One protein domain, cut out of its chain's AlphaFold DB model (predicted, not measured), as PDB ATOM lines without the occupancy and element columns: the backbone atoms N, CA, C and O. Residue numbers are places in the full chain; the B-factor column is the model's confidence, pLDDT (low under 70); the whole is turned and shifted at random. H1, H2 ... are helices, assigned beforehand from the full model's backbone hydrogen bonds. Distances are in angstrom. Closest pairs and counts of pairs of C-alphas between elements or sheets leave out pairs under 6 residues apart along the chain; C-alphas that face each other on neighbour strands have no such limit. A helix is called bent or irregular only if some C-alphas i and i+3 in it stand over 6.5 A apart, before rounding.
ATOM      1  N   LYS A   6      37.048  17.992 -33.331       91.50
ATOM      2  CA  LYS A   6      37.126  18.218 -31.884       91.50
ATOM      3  C   LYS A   6      35.836  18.823 -31.320       91.50
ATOM      4  O   LYS A   6      35.366  18.357 -30.293       91.50
ATOM      5  N   GLU A   7      35.249  19.800 -32.008       92.44
ATOM      6  CA  GLU A   7      33.986  20.438 -31.604       92.44
ATOM      7  C   GLU A   7      32.832  19.434 -31.622       92.44
ATOM      8  O   GLU A   7      32.055  19.368 -30.676       92.44
ATOM      9  N   ARG A   8      32.773  18.577 -32.649       94.56
ATOM     10  CA  ARG A   8      31.769  17.503 -32.717       94.56
ATOM     11  C   ARG A   8      31.916  16.489 -31.583       94.56
ATOM     12  O   ARG A   8      30.915  16.052 -31.028       94.56
ATOM     13  N   LEU A   9      33.150  16.118 -31.230       96.06
ATOM     14  CA  LEU A   9      33.409  15.219 -30.101       96.06
ATOM     15  C   LEU A   9      33.050  15.867 -28.760       96.06
ATOM     16  O   LEU A   9      32.493  15.191 -27.901       96.06
ATOM     17  N   LEU A  10      33.330  17.162 -28.596       96.50
ATOM     18  CA  LEU A  10      32.944  17.919 -27.409       96.50
ATOM     19  C   LEU A  10      31.420  17.970 -27.259       96.50
ATOM     20  O   LEU A  10      30.913  17.628 -26.197       96.50
ATOM     21  N   ALA A  11      30.700  18.327 -28.326       95.56
ATOM     22  CA  ALA A  11      29.240  18.347 -28.326       95.56
ATOM     23  C   ALA A  11      28.654  16.964 -28.011       95.56
ATOM     24  O   ALA A  11      27.756  16.844 -27.186       95.56
ATOM     25  N   HIS A  12      29.212  15.901 -28.597       96.62
ATOM     26  CA  HIS A  12      28.776  14.536 -28.304       96.62
ATOM     27  C   HIS A  12      29.023  14.138 -26.841       96.62
ATOM     28  O   HIS A  12      28.162  13.522 -26.217       96.62
ATOM     29  N   ALA A  13      30.181  14.489 -26.278       97.38
ATOM     30  CA  ALA A  13      30.482  14.219 -24.876       97.38
ATOM     31  C   ALA A  13      29.549  14.998 -23.936       97.38
ATOM     32  O   ALA A  13      29.040  14.417 -22.982       97.38
ATOM     33  N   ALA A  14      29.289  16.277 -24.225       96.75
ATOM     34  CA  ALA A  14      28.377  17.111 -23.444       96.75
ATOM     35  C   ALA A  14      26.939  16.576 -23.496       96.75
ATOM     36  O   ALA A  14      26.290  16.451 -22.460       96.75
ATOM     37  N   GLN A  15      26.481  16.158 -24.682       96.25
ATOM     38  CA  GLN A  15      25.180  15.515 -24.843       96.25
ATOM     39  C   GLN A  15      25.073  14.260 -23.977       96.25
ATOM     40  O   GLN A  15      24.093  14.099 -23.258       96.25
ATOM     41  N   ARG A  16      26.094  13.393 -23.999       97.31
ATOM     42  CA  ARG A  16      26.117  12.198 -23.149       97.31
ATOM     43  C   ARG A  16      26.098  12.553 -21.669       97.31
ATOM     44  O   ARG A  16      25.338  11.950 -20.932       97.31
ATOM     45  N   ALA A  17      26.902  13.524 -21.237       97.06
ATOM     46  CA  ALA A  17      26.925  13.975 -19.847       97.06
ATOM     47  C   ALA A  17      25.544  14.462 -19.368       97.06
ATOM     48  O   ALA A  17      25.210  14.281 -18.203       97.06
ATOM     49  N   SER A  18      24.706  14.997 -20.266       97.19
ATOM     50  CA  SER A  18      23.332  15.399 -19.929       97.19
ATOM     51  C   SER A  18      22.408  14.247 -19.513       97.19
ATOM     52  O   SER A  18      21.376  14.494 -18.893       97.19
ATOM     53  N   ASP A  19      22.772  13.000 -19.816       97.19
ATOM     54  CA  ASP A  19      21.994  11.814 -19.447       97.19
ATOM     55  C   ASP A  19      22.396  11.241 -18.071       97.19
ATOM     56  O   ASP A  19      21.725  10.345 -17.557       97.19
ATOM     57  N   TYR A  20      23.463  11.761 -17.452       97.19
ATOM     58  CA  TYR A  20      24.073  11.218 -16.235       97.19
ATOM     59  C   TYR A  20      23.997  12.223 -15.060       97.19
ATOM     60  O   TYR A  20      24.610  13.292 -15.141       97.19
ATOM     61  N   PRO A  21      23.282  11.912 -13.954       96.06
ATOM     62  CA  PRO A  21      23.020  12.851 -12.850       96.06
ATOM     63  C   PRO A  21      24.245  13.421 -12.123       96.06
ATOM     64  O   PRO A  21      24.132  14.438 -11.433       96.06
ATOM     65  N   GLU A  22      25.402  12.768 -12.235       96.50
ATOM     66  CA  GLU A  22      26.665  13.207 -11.645       96.50
ATOM     67  C   GLU A  22      27.321  14.377 -12.392       96.50
ATOM     68  O   GLU A  22      28.253  14.984 -11.864       96.50
ATOM     69  N   TYR A  23      26.845  14.716 -13.592       98.31
ATOM     70  CA  TYR A  23      27.361  15.832 -14.378       98.31
ATOM     71  C   TYR A  23      26.459  17.057 -14.293       98.31
ATOM     72  O   TYR A  23      25.233  16.983 -14.201       98.31
ATOM     73  N   LEU A  24      27.080  18.224 -14.418       97.69
ATOM     74  CA  LEU A  24      26.376  19.493 -14.481       97.69
ATOM     75  C   LEU A  24      25.512  19.592 -15.748       97.69
ATOM     76  O   LEU A  24      24.467  20.229 -15.715       97.69
ATOM     77  N   GLY A  25      25.878  18.904 -16.836       97.88
ATOM     78  CA  GLY A  25      25.065  18.828 -18.054       97.88
ATOM     79  C   GLY A  25      23.657  18.289 -17.800       97.88
ATOM     80  O   GLY A  25      22.699  18.789 -18.387       97.88
ATOM     81  N   TRP A  26      23.510  17.329 -16.884       98.31
ATOM     82  CA  TRP A  26      22.198  16.815 -16.489       98.31
ATOM     83  C   TRP A  26      21.378  17.878 -15.753       98.31
ATOM     84  O   TRP A  26      20.200  18.070 -16.048       98.31
ATOM     85  N   VAL A  27      22.015  18.638 -14.856       98.00
ATOM     86  CA  VAL A  27      21.373  19.747 -14.128       98.00
ATOM     87  C   VAL A  27      20.904  20.833 -15.096       98.00
ATOM     88  O   VAL A  27      19.761  21.274 -15.025       98.00
ATOM     89  N   LEU A  28      21.765  21.244 -16.027       97.75
ATOM     90  CA  LEU A  28      21.455  22.283 -17.012       97.75
ATOM     91  C   LEU A  28      20.299  21.874 -17.930       97.75
ATOM     92  O   LEU A  28      19.411  22.682 -18.196       97.75
ATOM     93  N   ARG A  29      20.273  20.608 -18.362       97.75
ATOM     94  CA  ARG A  29      19.167  20.060 -19.149       97.75
ATOM     95  C   ARG A  29      17.854  20.080 -18.372       97.75
ATOM     96  O   ARG A  29      16.847  20.527 -18.908       97.75
ATOM     97  N   ARG A  30      17.867  19.662 -17.103       97.56
ATOM     98  CA  ARG A  30      16.678  19.727 -16.240       97.56
ATOM     99  C   ARG A  30      16.184  21.150 -16.053       97.56
ATOM    100  O   ARG A  30      14.985  21.372 -16.115       97.56
ATOM    101  N   TYR A  31      17.088  22.105 -15.873       97.81
ATOM    102  CA  TYR A  31      16.719  23.512 -15.768       97.81
ATOM    103  C   TYR A  31      16.051  24.026 -17.052       97.81
ATOM    104  O   TYR A  31      14.985  24.627 -16.991       97.81
ATOM    105  N   VAL A  32      16.625  23.719 -18.219       97.44
ATOM    106  CA  VAL A  32      16.042  24.038 -19.535       97.44
ATOM    107  C   VAL A  32      14.634  23.449 -19.695       97.44
ATOM    108  O   VAL A  32      13.717  24.154 -20.113       97.44
ATOM    109  N   GLU A  33      14.453  22.182 -19.322       96.19
ATOM    110  CA  GLU A  33      13.164  21.485 -19.380       96.19
ATOM    111  C   GLU A  33      12.139  22.069 -18.387       96.19
ATOM    112  O   GLU A  33      10.967  22.202 -18.729       96.19
ATOM    113  N   GLN A  34      12.566  22.437 -17.174       95.00
ATOM    114  CA  GLN A  34      11.706  22.998 -16.123       95.00
ATOM    115  C   GLN A  34      11.253  24.429 -16.433       95.00
ATOM    116  O   GLN A  34      10.097  24.769 -16.187       95.00
ATOM    117  N   GLU A  35      12.146  25.248 -16.984       95.75
ATOM    118  CA  GLU A  35      11.875  26.649 -17.322       95.75
ATOM    119  C   GLU A  35      11.310  26.827 -18.741       95.75
ATOM    120  O   GLU A  35      10.938  27.934 -19.126       95.75
ATOM    121  N   CYS A  36      11.225  25.751 -19.534       96.31
ATOM    122  CA  CYS A  36      10.789  25.782 -20.934       96.31
ATOM    123  C   CYS A  36      11.584  26.787 -21.798       96.31
ATOM    124  O   CYS A  36      11.016  27.470 -22.654       96.31
ATOM    125  N   ILE A  37      12.898  26.880 -21.579       97.38
ATOM    126  CA  ILE A  37      13.808  27.778 -22.316       97.38
ATOM    127  C   ILE A  37      14.693  27.000 -23.296       97.38
ATOM    128  O   ILE A  37      14.754  25.778 -23.244       97.38
ATOM    129  N   SER A  38      15.397  27.682 -24.204       96.62
ATOM    130  CA  SER A  38      16.401  27.035 -25.064       96.62
ATOM    131  C   SER A  38      17.806  27.082 -24.450       96.62
ATOM    132  O   SER A  38      18.074  27.864 -23.533       96.62
ATOM    133  N   GLU A  39      18.735  26.282 -24.981       94.31
ATOM    134  CA  GLU A  39      20.146  26.315 -24.566       94.31
ATOM    135  C   GLU A  39      20.798  27.682 -24.824       94.31
ATOM    136  O   GLU A  39      21.638  28.127 -24.044       94.31
ATOM    137  N   GLU A  40      20.388  28.394 -25.877       95.62
ATOM    138  CA  GLU A  40      20.868  29.749 -26.165       95.62
ATOM    139  C   GLU A  40      20.428  30.754 -25.099       95.62
ATOM    140  O   GLU A  40      21.181  31.671 -24.772       95.62
ATOM    141  N   ILE A  41      19.218  30.597 -24.553       96.25
ATOM    142  CA  ILE A  41      18.727  31.435 -23.454       96.25
ATOM    143  C   ILE A  41      19.472  31.094 -22.162       96.25
ATOM    144  O   ILE A  41      19.923  31.997 -21.461       96.25
ATOM    145  N   LEU A  42      19.693  29.805 -21.883       96.94
ATOM    146  CA  LEU A  42      20.515  29.373 -20.752       96.94
ATOM    147  C   LEU A  42      21.939  29.953 -20.823       96.94
ATOM    148  O   LEU A  42      22.453  30.461 -19.827       96.94
ATOM    149  N   ALA A  43      22.570  29.914 -21.999       96.31
ATOM    150  CA  ALA A  43      23.897  30.486 -22.212       96.31
ATOM    151  C   ALA A  43      23.920  31.994 -21.903       96.31
ATOM    152  O   ALA A  43      24.827  32.471 -21.222       96.31
ATOM    153  N   GLN A  44      22.883  32.726 -22.326       95.44
ATOM    154  CA  GLN A  44      22.714  34.150 -22.019       95.44
ATOM    155  C   GLN A  44      22.511  34.405 -20.522       95.44
ATOM    156  O   GLN A  44      23.136  35.315 -19.986       95.44
ATOM    157  N   HIS A  45      21.701  33.593 -19.836       94.56
ATOM    158  CA  HIS A  45      21.508  33.697 -18.384       94.56
ATOM    159  C   HIS A  45      22.825  33.513 -17.621       94.56
ATOM    160  O   HIS A  45      23.094  34.230 -16.663       94.56
ATOM    161  N   LEU A  46      23.657  32.571 -18.066       95.94
ATOM    162  CA  LEU A  46      24.972  32.301 -17.486       95.94
ATOM    163  C   LEU A  46      26.057  33.286 -17.952       95.94
ATOM    164  O   LEU A  46      27.154  33.278 -17.397       95.94
ATOM    165  N   GLY A  47      25.780  34.121 -18.958       96.00
ATOM    166  CA  GLY A  47      26.745  35.062 -19.531       96.00
ATOM    167  C   GLY A  47      27.886  34.400 -20.315       96.00
ATOM    168  O   GLY A  47      28.962  34.985 -20.425       96.00
ATOM    169  N   ILE A  48      27.679  33.192 -20.852       96.38
ATOM    170  CA  ILE A  48      28.703  32.411 -21.569       96.38
ATOM    171  C   ILE A  48      28.283  32.086 -23.004       96.38
ATOM    172  O   ILE A  48      27.112  32.136 -23.365       96.38
ATOM    173  N   GLY A  49      29.254  31.720 -23.841       95.38
ATOM    174  CA  GLY A  49      28.987  31.234 -25.196       95.38
ATOM    175  C   GLY A  49      28.601  29.752 -25.231       95.38
ATOM    176  O   GLY A  49      28.973  28.977 -24.349       95.38
ATOM    177  N   SER A  50      27.942  29.318 -26.310       92.12
ATOM    178  CA  SER A  50      27.495  27.926 -26.497       92.12
ATOM    179  C   SER A  50      28.632  26.905 -26.387       92.12
ATOM    180  O   SER A  50      28.450  25.820 -25.849       92.12
ATOM    181  N   HIS A  51      29.840  27.246 -26.845       94.06
ATOM    182  CA  HIS A  51      30.996  26.355 -26.720       94.06
ATOM    183  C   HIS A  51      31.411  26.128 -25.256       94.06
ATOM    184  O   HIS A  51      31.776  25.012 -24.880       94.06
ATOM    185  N   ASP A  52      31.348  27.163 -24.419       96.38
ATOM    186  CA  ASP A  52      31.649  27.025 -22.996       96.38
ATOM    187  C   ASP A  52      30.494  26.382 -22.232       96.38
ATOM    188  O   ASP A  52      30.764  25.647 -21.287       96.38
ATOM    189  N   LEU A  53      29.250  26.519 -22.701       96.81
ATOM    190  CA  LEU A  53      28.116  25.753 -22.180       96.81
ATOM    191  C   LEU A  53      28.336  24.237 -22.335       96.81
ATOM    192  O   LEU A  53      28.138  23.487 -21.380       96.81
ATOM    193  N   LEU A  54      28.849  23.779 -23.486       97.12
ATOM    194  CA  LEU A  54      29.203  22.364 -23.684       97.12
ATOM    195  C   LEU A  54      30.280  21.897 -22.693       97.12
ATOM    196  O   LEU A  54      30.214  20.793 -22.161       97.12
ATOM    197  N   ARG A  55      31.289  22.735 -22.436       97.69
ATOM    198  CA  ARG A  55      32.380  22.418 -21.499       97.69
ATOM    199  C   ARG A  55      31.911  22.443 -20.049       97.69
ATOM    200  O   ARG A  55      32.363  21.610 -19.270       97.69
ATOM    201  N   LEU A  56      31.021  23.370 -19.709       97.88
ATOM    202  CA  LEU A  56      30.375  23.460 -18.407       97.88
ATOM    203  C   LEU A  56      29.552  22.198 -18.134       97.88
ATOM    204  O   LEU A  56      29.644  21.636 -17.048       97.88
ATOM    205  N   GLY A  57      28.830  21.693 -19.140       97.38
ATOM    206  CA  GLY A  57      28.066  20.450 -19.031       97.38
ATOM    207  C   GLY A  57      28.909  19.209 -18.705       97.38
ATOM    208  O   GLY A  57      28.389  18.248 -18.144       97.38
ATOM    209  N   LEU A  58      30.215  19.234 -18.998       98.06
ATOM    210  CA  LEU A  58      31.154  18.159 -18.654       98.06
ATOM    211  C   LEU A  58      31.717  18.251 -17.233       98.06
ATOM    212  O   LEU A  58      32.407  17.330 -16.795       98.06
ATOM    213  N   CYS A  59      31.486  19.352 -16.520       98.00
ATOM    214  CA  CYS A  59      31.874  19.437 -15.120       98.00
ATOM    215  C   CYS A  59      31.053  18.456 -14.284       98.00
ATOM    216  O   CYS A  59      29.892  18.180 -14.586       98.00
ATOM    217  N   LEU A  60      31.658  17.950 -13.210       97.12
ATOM    218  CA  LEU A  60      30.904  17.226 -12.198       97.12
ATOM    219  C   LEU A  60      29.917  18.175 -11.526       97.12
ATOM    220  O   LEU A  60      30.179  19.372 -11.369       97.12
ATOM    221  N   ARG A  61      28.780  17.620 -11.130       96.19
ATOM    222  CA  ARG A  61      27.794  18.313 -10.322       96.19
ATOM    223  C   ARG A  61      28.431  18.715  -8.979       96.19
ATOM    224  O   ARG A  61      29.071  17.870  -8.347       96.19
ATOM    225  N   PRO A  62      28.253  19.972  -8.539       96.19
ATOM    226  CA  PRO A  62      28.680  20.426  -7.221       96.19
ATOM    227  C   PRO A  62      28.152  19.526  -6.104       96.19
ATOM    228  O   PRO A  62      26.976  19.157  -6.099       96.19
ATOM    229  N   ARG A  63      29.020  19.175  -5.157       92.31
ATOM    230  CA  ARG A  63      28.661  18.312  -4.029       92.31
ATOM    231  C   ARG A  63      27.897  19.104  -2.981       92.31
ATOM    232  O   ARG A  63      28.254  20.243  -2.694       92.31
ATOM    233  N   ALA A  64      26.887  18.496  -2.364       90.19
ATOM    234  CA  ALA A  64      26.045  19.179  -1.383       90.19
ATOM    235  C   ALA A  64      26.858  19.697  -0.183       90.19
ATOM    236  O   ALA A  64      26.638  20.816   0.279       90.19
ATOM    237  N   GLU A  65      27.838  18.917   0.283       93.19
ATOM    238  CA  GLU A  65      28.712  19.271   1.402       93.19
ATOM    239  C   GLU A  65      29.693  20.412   1.088       93.19
ATOM    240  O   GLU A  65      30.088  21.141   1.995       93.19
ATOM    241  N   HIS A  66      30.057  20.598  -0.185       94.62
ATOM    242  CA  HIS A  66      31.036  21.593  -0.642       94.62
ATOM    243  C   HIS A  66      30.451  22.523  -1.710       94.62
ATOM    244  O   HIS A  66      31.168  23.024  -2.575       94.62
ATOM    245  N   LEU A  67      29.135  22.760  -1.659       93.69
ATOM    246  CA  LEU A  67      28.404  23.405  -2.747       93.69
ATOM    247  C   LEU A  67      28.990  24.776  -3.097       93.69
ATOM    248  O   LEU A  67      29.207  25.076  -4.265       93.69
ATOM    249  N   ALA A  68      29.262  25.606  -2.088       95.88
ATOM    250  CA  ALA A  68      29.795  26.950  -2.293       95.88
ATOM    251  C   ALA A  68      31.188  26.934  -2.947       95.88
ATOM    252  O   ALA A  68      31.440  27.718  -3.862       95.88
ATOM    253  N   ASP A  69      32.058  26.017  -2.524       97.50
ATOM    254  CA  ASP A  69      33.429  25.909  -3.030       97.50
ATOM    255  C   ASP A  69      33.460  25.359  -4.457       97.50
ATOM    256  O   ASP A  69      34.186  25.875  -5.309       97.50
ATOM    257  N   ASP A  70      32.655  24.331  -4.738       97.50
ATOM    258  CA  ASP A  70      32.544  23.735  -6.070       97.50
ATOM    259  C   ASP A  70      31.947  24.757  -7.063       97.50
ATOM    260  O   ASP A  70      32.478  24.937  -8.162       97.50
ATOM    261  N   ILE A  71      30.903  25.500  -6.662       98.06
ATOM    262  CA  ILE A  71      30.337  26.601  -7.458       98.06
ATOM    263  C   ILE A  71      31.383  27.690  -7.700       98.06
ATOM    264  O   ILE A  71      31.566  28.104  -8.841       98.06
ATOM    265  N   GLY A  72      32.102  28.126  -6.661       97.75
ATOM    266  CA  GLY A  72      33.132  29.158  -6.783       97.75
ATOM    267  C   GLY A  72      34.228  28.779  -7.782       97.75
ATOM    268  O   GLY A  72      34.602  29.591  -8.629       97.75
ATOM    269  N   GLN A  73      34.694  27.528  -7.746       97.81
ATOM    270  CA  GLN A  73      35.701  27.019  -8.683       97.81
ATOM    271  C   GLN A  73      35.198  26.981 -10.129       97.81
ATOM    272  O   GLN A  73      35.919  27.380 -11.050       97.81
ATOM    273  N   ILE A  74      33.968  26.510 -10.346       97.62
ATOM    274  CA  ILE A  74      33.365  26.446 -11.682       97.62
ATOM    275  C   ILE A  74      33.138  27.864 -12.216       97.62
ATOM    276  O   ILE A  74      33.587  28.190 -13.314       97.62
ATOM    277  N   SER A  75      32.521  28.734 -11.422       97.62
ATOM    278  CA  SER A  75      32.260  30.125 -11.786       97.62
ATOM    279  C   SER A  75      33.529  30.891 -12.129       97.62
ATOM    280  O   SER A  75      33.571  31.550 -13.166       97.62
ATOM    281  N   ALA A  76      34.599  30.736 -11.343       97.38
ATOM    282  CA  ALA A  76      35.892  31.344 -11.648       97.38
ATOM    283  C   ALA A  76      36.483  30.829 -12.972       97.38
ATOM    284  O   ALA A  76      37.048  31.599 -13.745       97.38
ATOM    285  N   ARG A  77      36.335  29.531 -13.266       97.50
ATOM    286  CA  ARG A  77      36.868  28.916 -14.490       97.50
ATOM    287  C   ARG A  77      36.162  29.381 -15.763       97.50
ATOM    288  O   ARG A  77      36.810  29.470 -16.805       97.50
ATOM    289  N   PHE A  78      34.856  29.612 -15.691       96.62
ATOM    290  CA  PHE A  78      34.025  29.971 -16.844       96.62
ATOM    291  C   PHE A  78      33.623  31.450 -16.876       96.62
ATOM    292  O   PHE A  78      32.937  31.861 -17.805       96.62
ATOM    293  N   ASN A  79      34.069  32.246 -15.896       96.12
ATOM    294  CA  ASN A  79      33.698  33.651 -15.727       96.12
ATOM    295  C   ASN A  79      32.170  33.857 -15.635       96.12
ATOM    296  O   ASN A  79      31.610  34.751 -16.266       96.12
ATOM    297  N   ILE A  80      31.507  32.996 -14.859       96.88
ATOM    298  CA  ILE A  80      30.056  33.006 -14.610       96.88
ATOM    299  C   ILE A  80      29.795  33.625 -13.235       96.88
ATOM    300  O   ILE A  80      30.561  33.384 -12.301       96.88
ATOM    301  N   ASP A  81      28.682  34.341 -13.067       96.38
ATOM    302  CA  ASP A  81      28.222  34.760 -11.739       96.38
ATOM    303  C   ASP A  81      27.904  33.526 -10.856       96.38
ATOM    304  O   ASP A  81      26.997  32.747 -11.181       96.38
ATOM    305  N   PRO A  82      28.613  33.320  -9.728       96.81
ATOM    306  CA  PRO A  82      28.367  32.188  -8.832       96.81
ATOM    307  C   PRO A  82      26.954  32.158  -8.252       96.81
ATOM    308  O   PRO A  82      26.433  31.078  -7.974       96.81
ATOM    309  N   THR A  83      26.302  33.309  -8.114       97.00
ATOM    310  CA  THR A  83      24.928  33.405  -7.611       97.00
ATOM    311  C   THR A  83      23.943  32.785  -8.595       97.00
ATOM    312  O   THR A  83      23.058  32.030  -8.189       97.00
ATOM    313  N   VAL A  84      24.125  33.053  -9.891       96.62
ATOM    314  CA  VAL A  84      23.273  32.513 -10.960       96.62
ATOM    315  C   VAL A  84      23.436  30.999 -11.052       96.62
ATOM    316  O   VAL A  84      22.443  30.270 -11.050       96.62
ATOM    317  N   LEU A  85      24.679  30.508 -11.057       97.44
ATOM    318  CA  LEU A  85      24.936  29.070 -11.120       97.44
ATOM    319  C   LEU A  85      24.385  28.340  -9.885       97.44
ATOM    320  O   LEU A  85      23.750  27.294 -10.019       97.44
ATOM    321  N   ALA A  86      24.565  28.906  -8.688       97.19
ATOM    322  CA  ALA A  86      24.012  28.340  -7.460       97.19
ATOM    323  C   ALA A  86      22.476  28.300  -7.474       97.19
ATOM    324  O   ALA A  86      21.894  27.320  -7.004       97.19
ATOM    325  N   ALA A  87      21.822  29.338  -8.004       96.75
ATOM    326  CA  ALA A  87      20.367  29.390  -8.115       96.75
ATOM    327  C   ALA A  87      19.830  28.281  -9.030       96.75
ATOM    328  O   ALA A  87      18.911  27.564  -8.634       96.75
ATOM    329  N   ILE A  88      20.449  28.091 -10.202       97.00
ATOM    330  CA  ILE A  88      20.092  27.024 -11.150       97.00
ATOM    331  C   ILE A  88      20.238  25.649 -10.498       97.00
ATOM    332  O   ILE A  88      19.295  24.859 -10.519       97.00
ATOM    333  N   VAL A  89      21.397  25.375  -9.885       96.88
ATOM    334  CA  VAL A  89      21.646  24.085  -9.229       96.88
ATOM    335  C   VAL A  89      20.579  23.840  -8.166       96.88
ATOM    336  O   VAL A  89      19.835  22.872  -8.278       96.88
ATOM    337  N   ARG A  90      20.418  24.754  -7.202       95.81
ATOM    338  CA  ARG A  90      19.467  24.595  -6.087       95.81
ATOM    339  C   ARG A  90      18.024  24.410  -6.531       95.81
ATOM    340  O   ARG A  90      17.296  23.653  -5.887       95.81
ATOM    341  N   LEU A  91      17.600  25.103  -7.585       95.62
ATOM    342  CA  LEU A  91      16.254  24.953  -8.121       95.62
ATOM    343  C   LEU A  91      16.025  23.513  -8.584       95.62
ATOM    344  O   LEU A  91      15.088  22.862  -8.120       95.62
ATOM    345  N   VAL A  92      16.932  22.992  -9.414       96.00
ATOM    346  CA  VAL A  92      16.850  21.615  -9.910       96.00
ATOM    347  C   VAL A  92      16.901  20.621  -8.750       96.00
ATOM    348  O   VAL A  92      16.065  19.724  -8.691       96.00
ATOM    349  N   GLU A  93      17.810  20.793  -7.782       93.75
ATOM    350  CA  GLU A  93      17.883  19.893  -6.617       93.75
ATOM    351  C   GLU A  93      16.576  19.875  -5.817       93.75
ATOM    352  O   GLU A  93      16.127  18.812  -5.387       93.75
ATOM    353  N   SER A  94      15.940  21.037  -5.650       93.62
ATOM    354  CA  SER A  94      14.683  21.170  -4.906       93.62
ATOM    355  C   SER A  94      13.524  20.469  -5.615       93.62
ATOM    356  O   SER A  94      12.730  19.776  -4.972       93.62
ATOM    357  N   VAL A  95      13.428  20.618  -6.940       94.06
ATOM    358  CA  VAL A  95      12.389  19.966  -7.747       94.06
ATOM    359  C   VAL A  95      12.575  18.447  -7.747       94.06
ATOM    360  O   VAL A  95      11.613  17.708  -7.533       94.06
ATOM    361  N   GLU A  96      13.808  17.972  -7.911       92.00
ATOM    362  CA  GLU A  96      14.125  16.542  -7.937       92.00
ATOM    363  C   GLU A  96      13.911  15.887  -6.565       92.00
ATOM    364  O   GLU A  96      13.331  14.804  -6.479       92.00
ATOM    365  N   ALA A  97      14.268  16.572  -5.472       91.25
ATOM    366  CA  ALA A  97      13.971  16.105  -4.120       91.25
ATOM    367  C   ALA A  97      12.458  15.969  -3.878       91.25
ATOM    368  O   ALA A  97      12.010  15.011  -3.245       91.25
ATOM    369  N   LEU A  98      11.642  16.894  -4.399       91.44
ATOM    370  CA  LEU A  98      10.185  16.795  -4.298       91.44
ATOM    371  C   LEU A  98       9.622  15.646  -5.149       91.44
ATOM    372  O   LEU A  98       8.693  14.962  -4.713       91.44
ATOM    373  N   ALA A  99      10.172  15.427  -6.345       88.56
ATOM    374  CA  ALA A  99       9.770  14.338  -7.231       88.56
ATOM    375  C   ALA A  99      10.085  12.959  -6.624       88.56
ATOM    376  O   ALA A  99       9.215  12.087  -6.626       88.56
ATOM    377  N   ALA A 100      11.271  12.788  -6.031       87.44
ATOM    378  CA  ALA A 100      11.673  11.547  -5.367       87.44
ATOM    379  C   ALA A 100      10.711  11.164  -4.228       87.44
ATOM    380  O   ALA A 100      10.210  10.043  -4.180       87.44
ATOM    381  N   ARG A 101      10.327  12.129  -3.379       83.81
ATOM    382  CA  ARG A 101       9.387  11.882  -2.268       83.81
ATOM    383  C   ARG A 101       7.997  11.438  -2.729       83.81
ATOM    384  O   ARG A 101       7.346  10.671  -2.028       83.81
ATOM    385  N   LYS A 102       7.528  11.914  -3.887       77.38
ATOM    386  CA  LYS A 102       6.252  11.465  -4.474       77.38
ATOM    387  C   LYS A 102       6.333  10.021  -4.970       77.38
ATOM    388  O   LYS A 102       5.360   9.287  -4.824       77.38
TER     389      LYS A 102
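This is residues 6 to 102 of the 138 residues of an uncharacterized protein of bacterium (UniProt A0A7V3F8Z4). Four helices of 8 to 12 residues, H1 to H4, gather into a cluster of crossed helices, and beside it H5 and the long H6 open from their link as a V, with H6 crossing H2. H1 lies toward one end of the longest axis, and at the other end the last residues of H6, 97 to 102, stick out. The printed part has 97 residues with six named helices, H1 to H6 in chain order, and no named strand; its class is all helix. It is compact, with a radius of gyration of the C-alphas of 12.7 A, yet elongated in outline, spanning 41 by 25 by 21 A.

Start at H1, residues 6 to 17, and go on to H2, residues 24 to 35: residues 14 to 17 touch residues 24 to 26, closest at the C-alphas of Ala 17 and Gly 25, 5.5 A apart, and the lines stand only just about perpendicular, at 71 degrees. H3, residues 39 to 46, is close to H2 but not clearly touching, with the C-alphas of Val 32 and Glu 39 closest at 6.9 A. Next look at H4, residues 50 to 57, the hub, which touches four helices. Its closest C-alpha pairs are Ala 14 and Leu 54 with H1, 5.3 A, Gly 25 and Gly 57 with H2, 3.5 A, and Ala 43 and Ser 50 with H3, 6.2 A. H5, residues 64 to 78, forms a hairpin with H4 at a shallow tilt of 24 degrees, opposite ways; they only just touch, with 3 pairs of C-alphas within 8 A, the closest Asp 52 and Phe 78 at 7.2 A. H6, residues 82 to 102, forms a hairpin with H5 at a steep tilt of 40 degrees, the C-alphas of Ser 75 and Pro 82 closest at 5.3 A. Farther along H6, residues 88 to 92 touch residues 27 to 31 of H2, about perpendicular at 76 degrees, closest at the C-alphas of Tyr 31 and Val 92, 6.2 A. H1 and H6 are apart. In H1, H2, H3, H4 and H6 every O i to N i+4 pair is within hydrogen-bond range; in H5 it is 9 of 11.

Find C-alpha 6 at (37.126, 18.218, -31.884), where H1 begins its 16.3 A; H2 measures 16.4 A. H5 begins at C-alpha 64, (26.045, 19.179, -1.383), and spans 20.5 A; it is irregular, with C-alphas 65 and 68 8.6 A apart. H6, 30.6 A, ends at C-alpha 102, (6.252, 11.465, -4.474).

The C-alphas farthest apart, Lys 6 and Lys 102, are 41.8 A apart. The printed part has no cut, and no link is long. The mean pLDDT of the printed part is 95.6, and no printed residue is under 70.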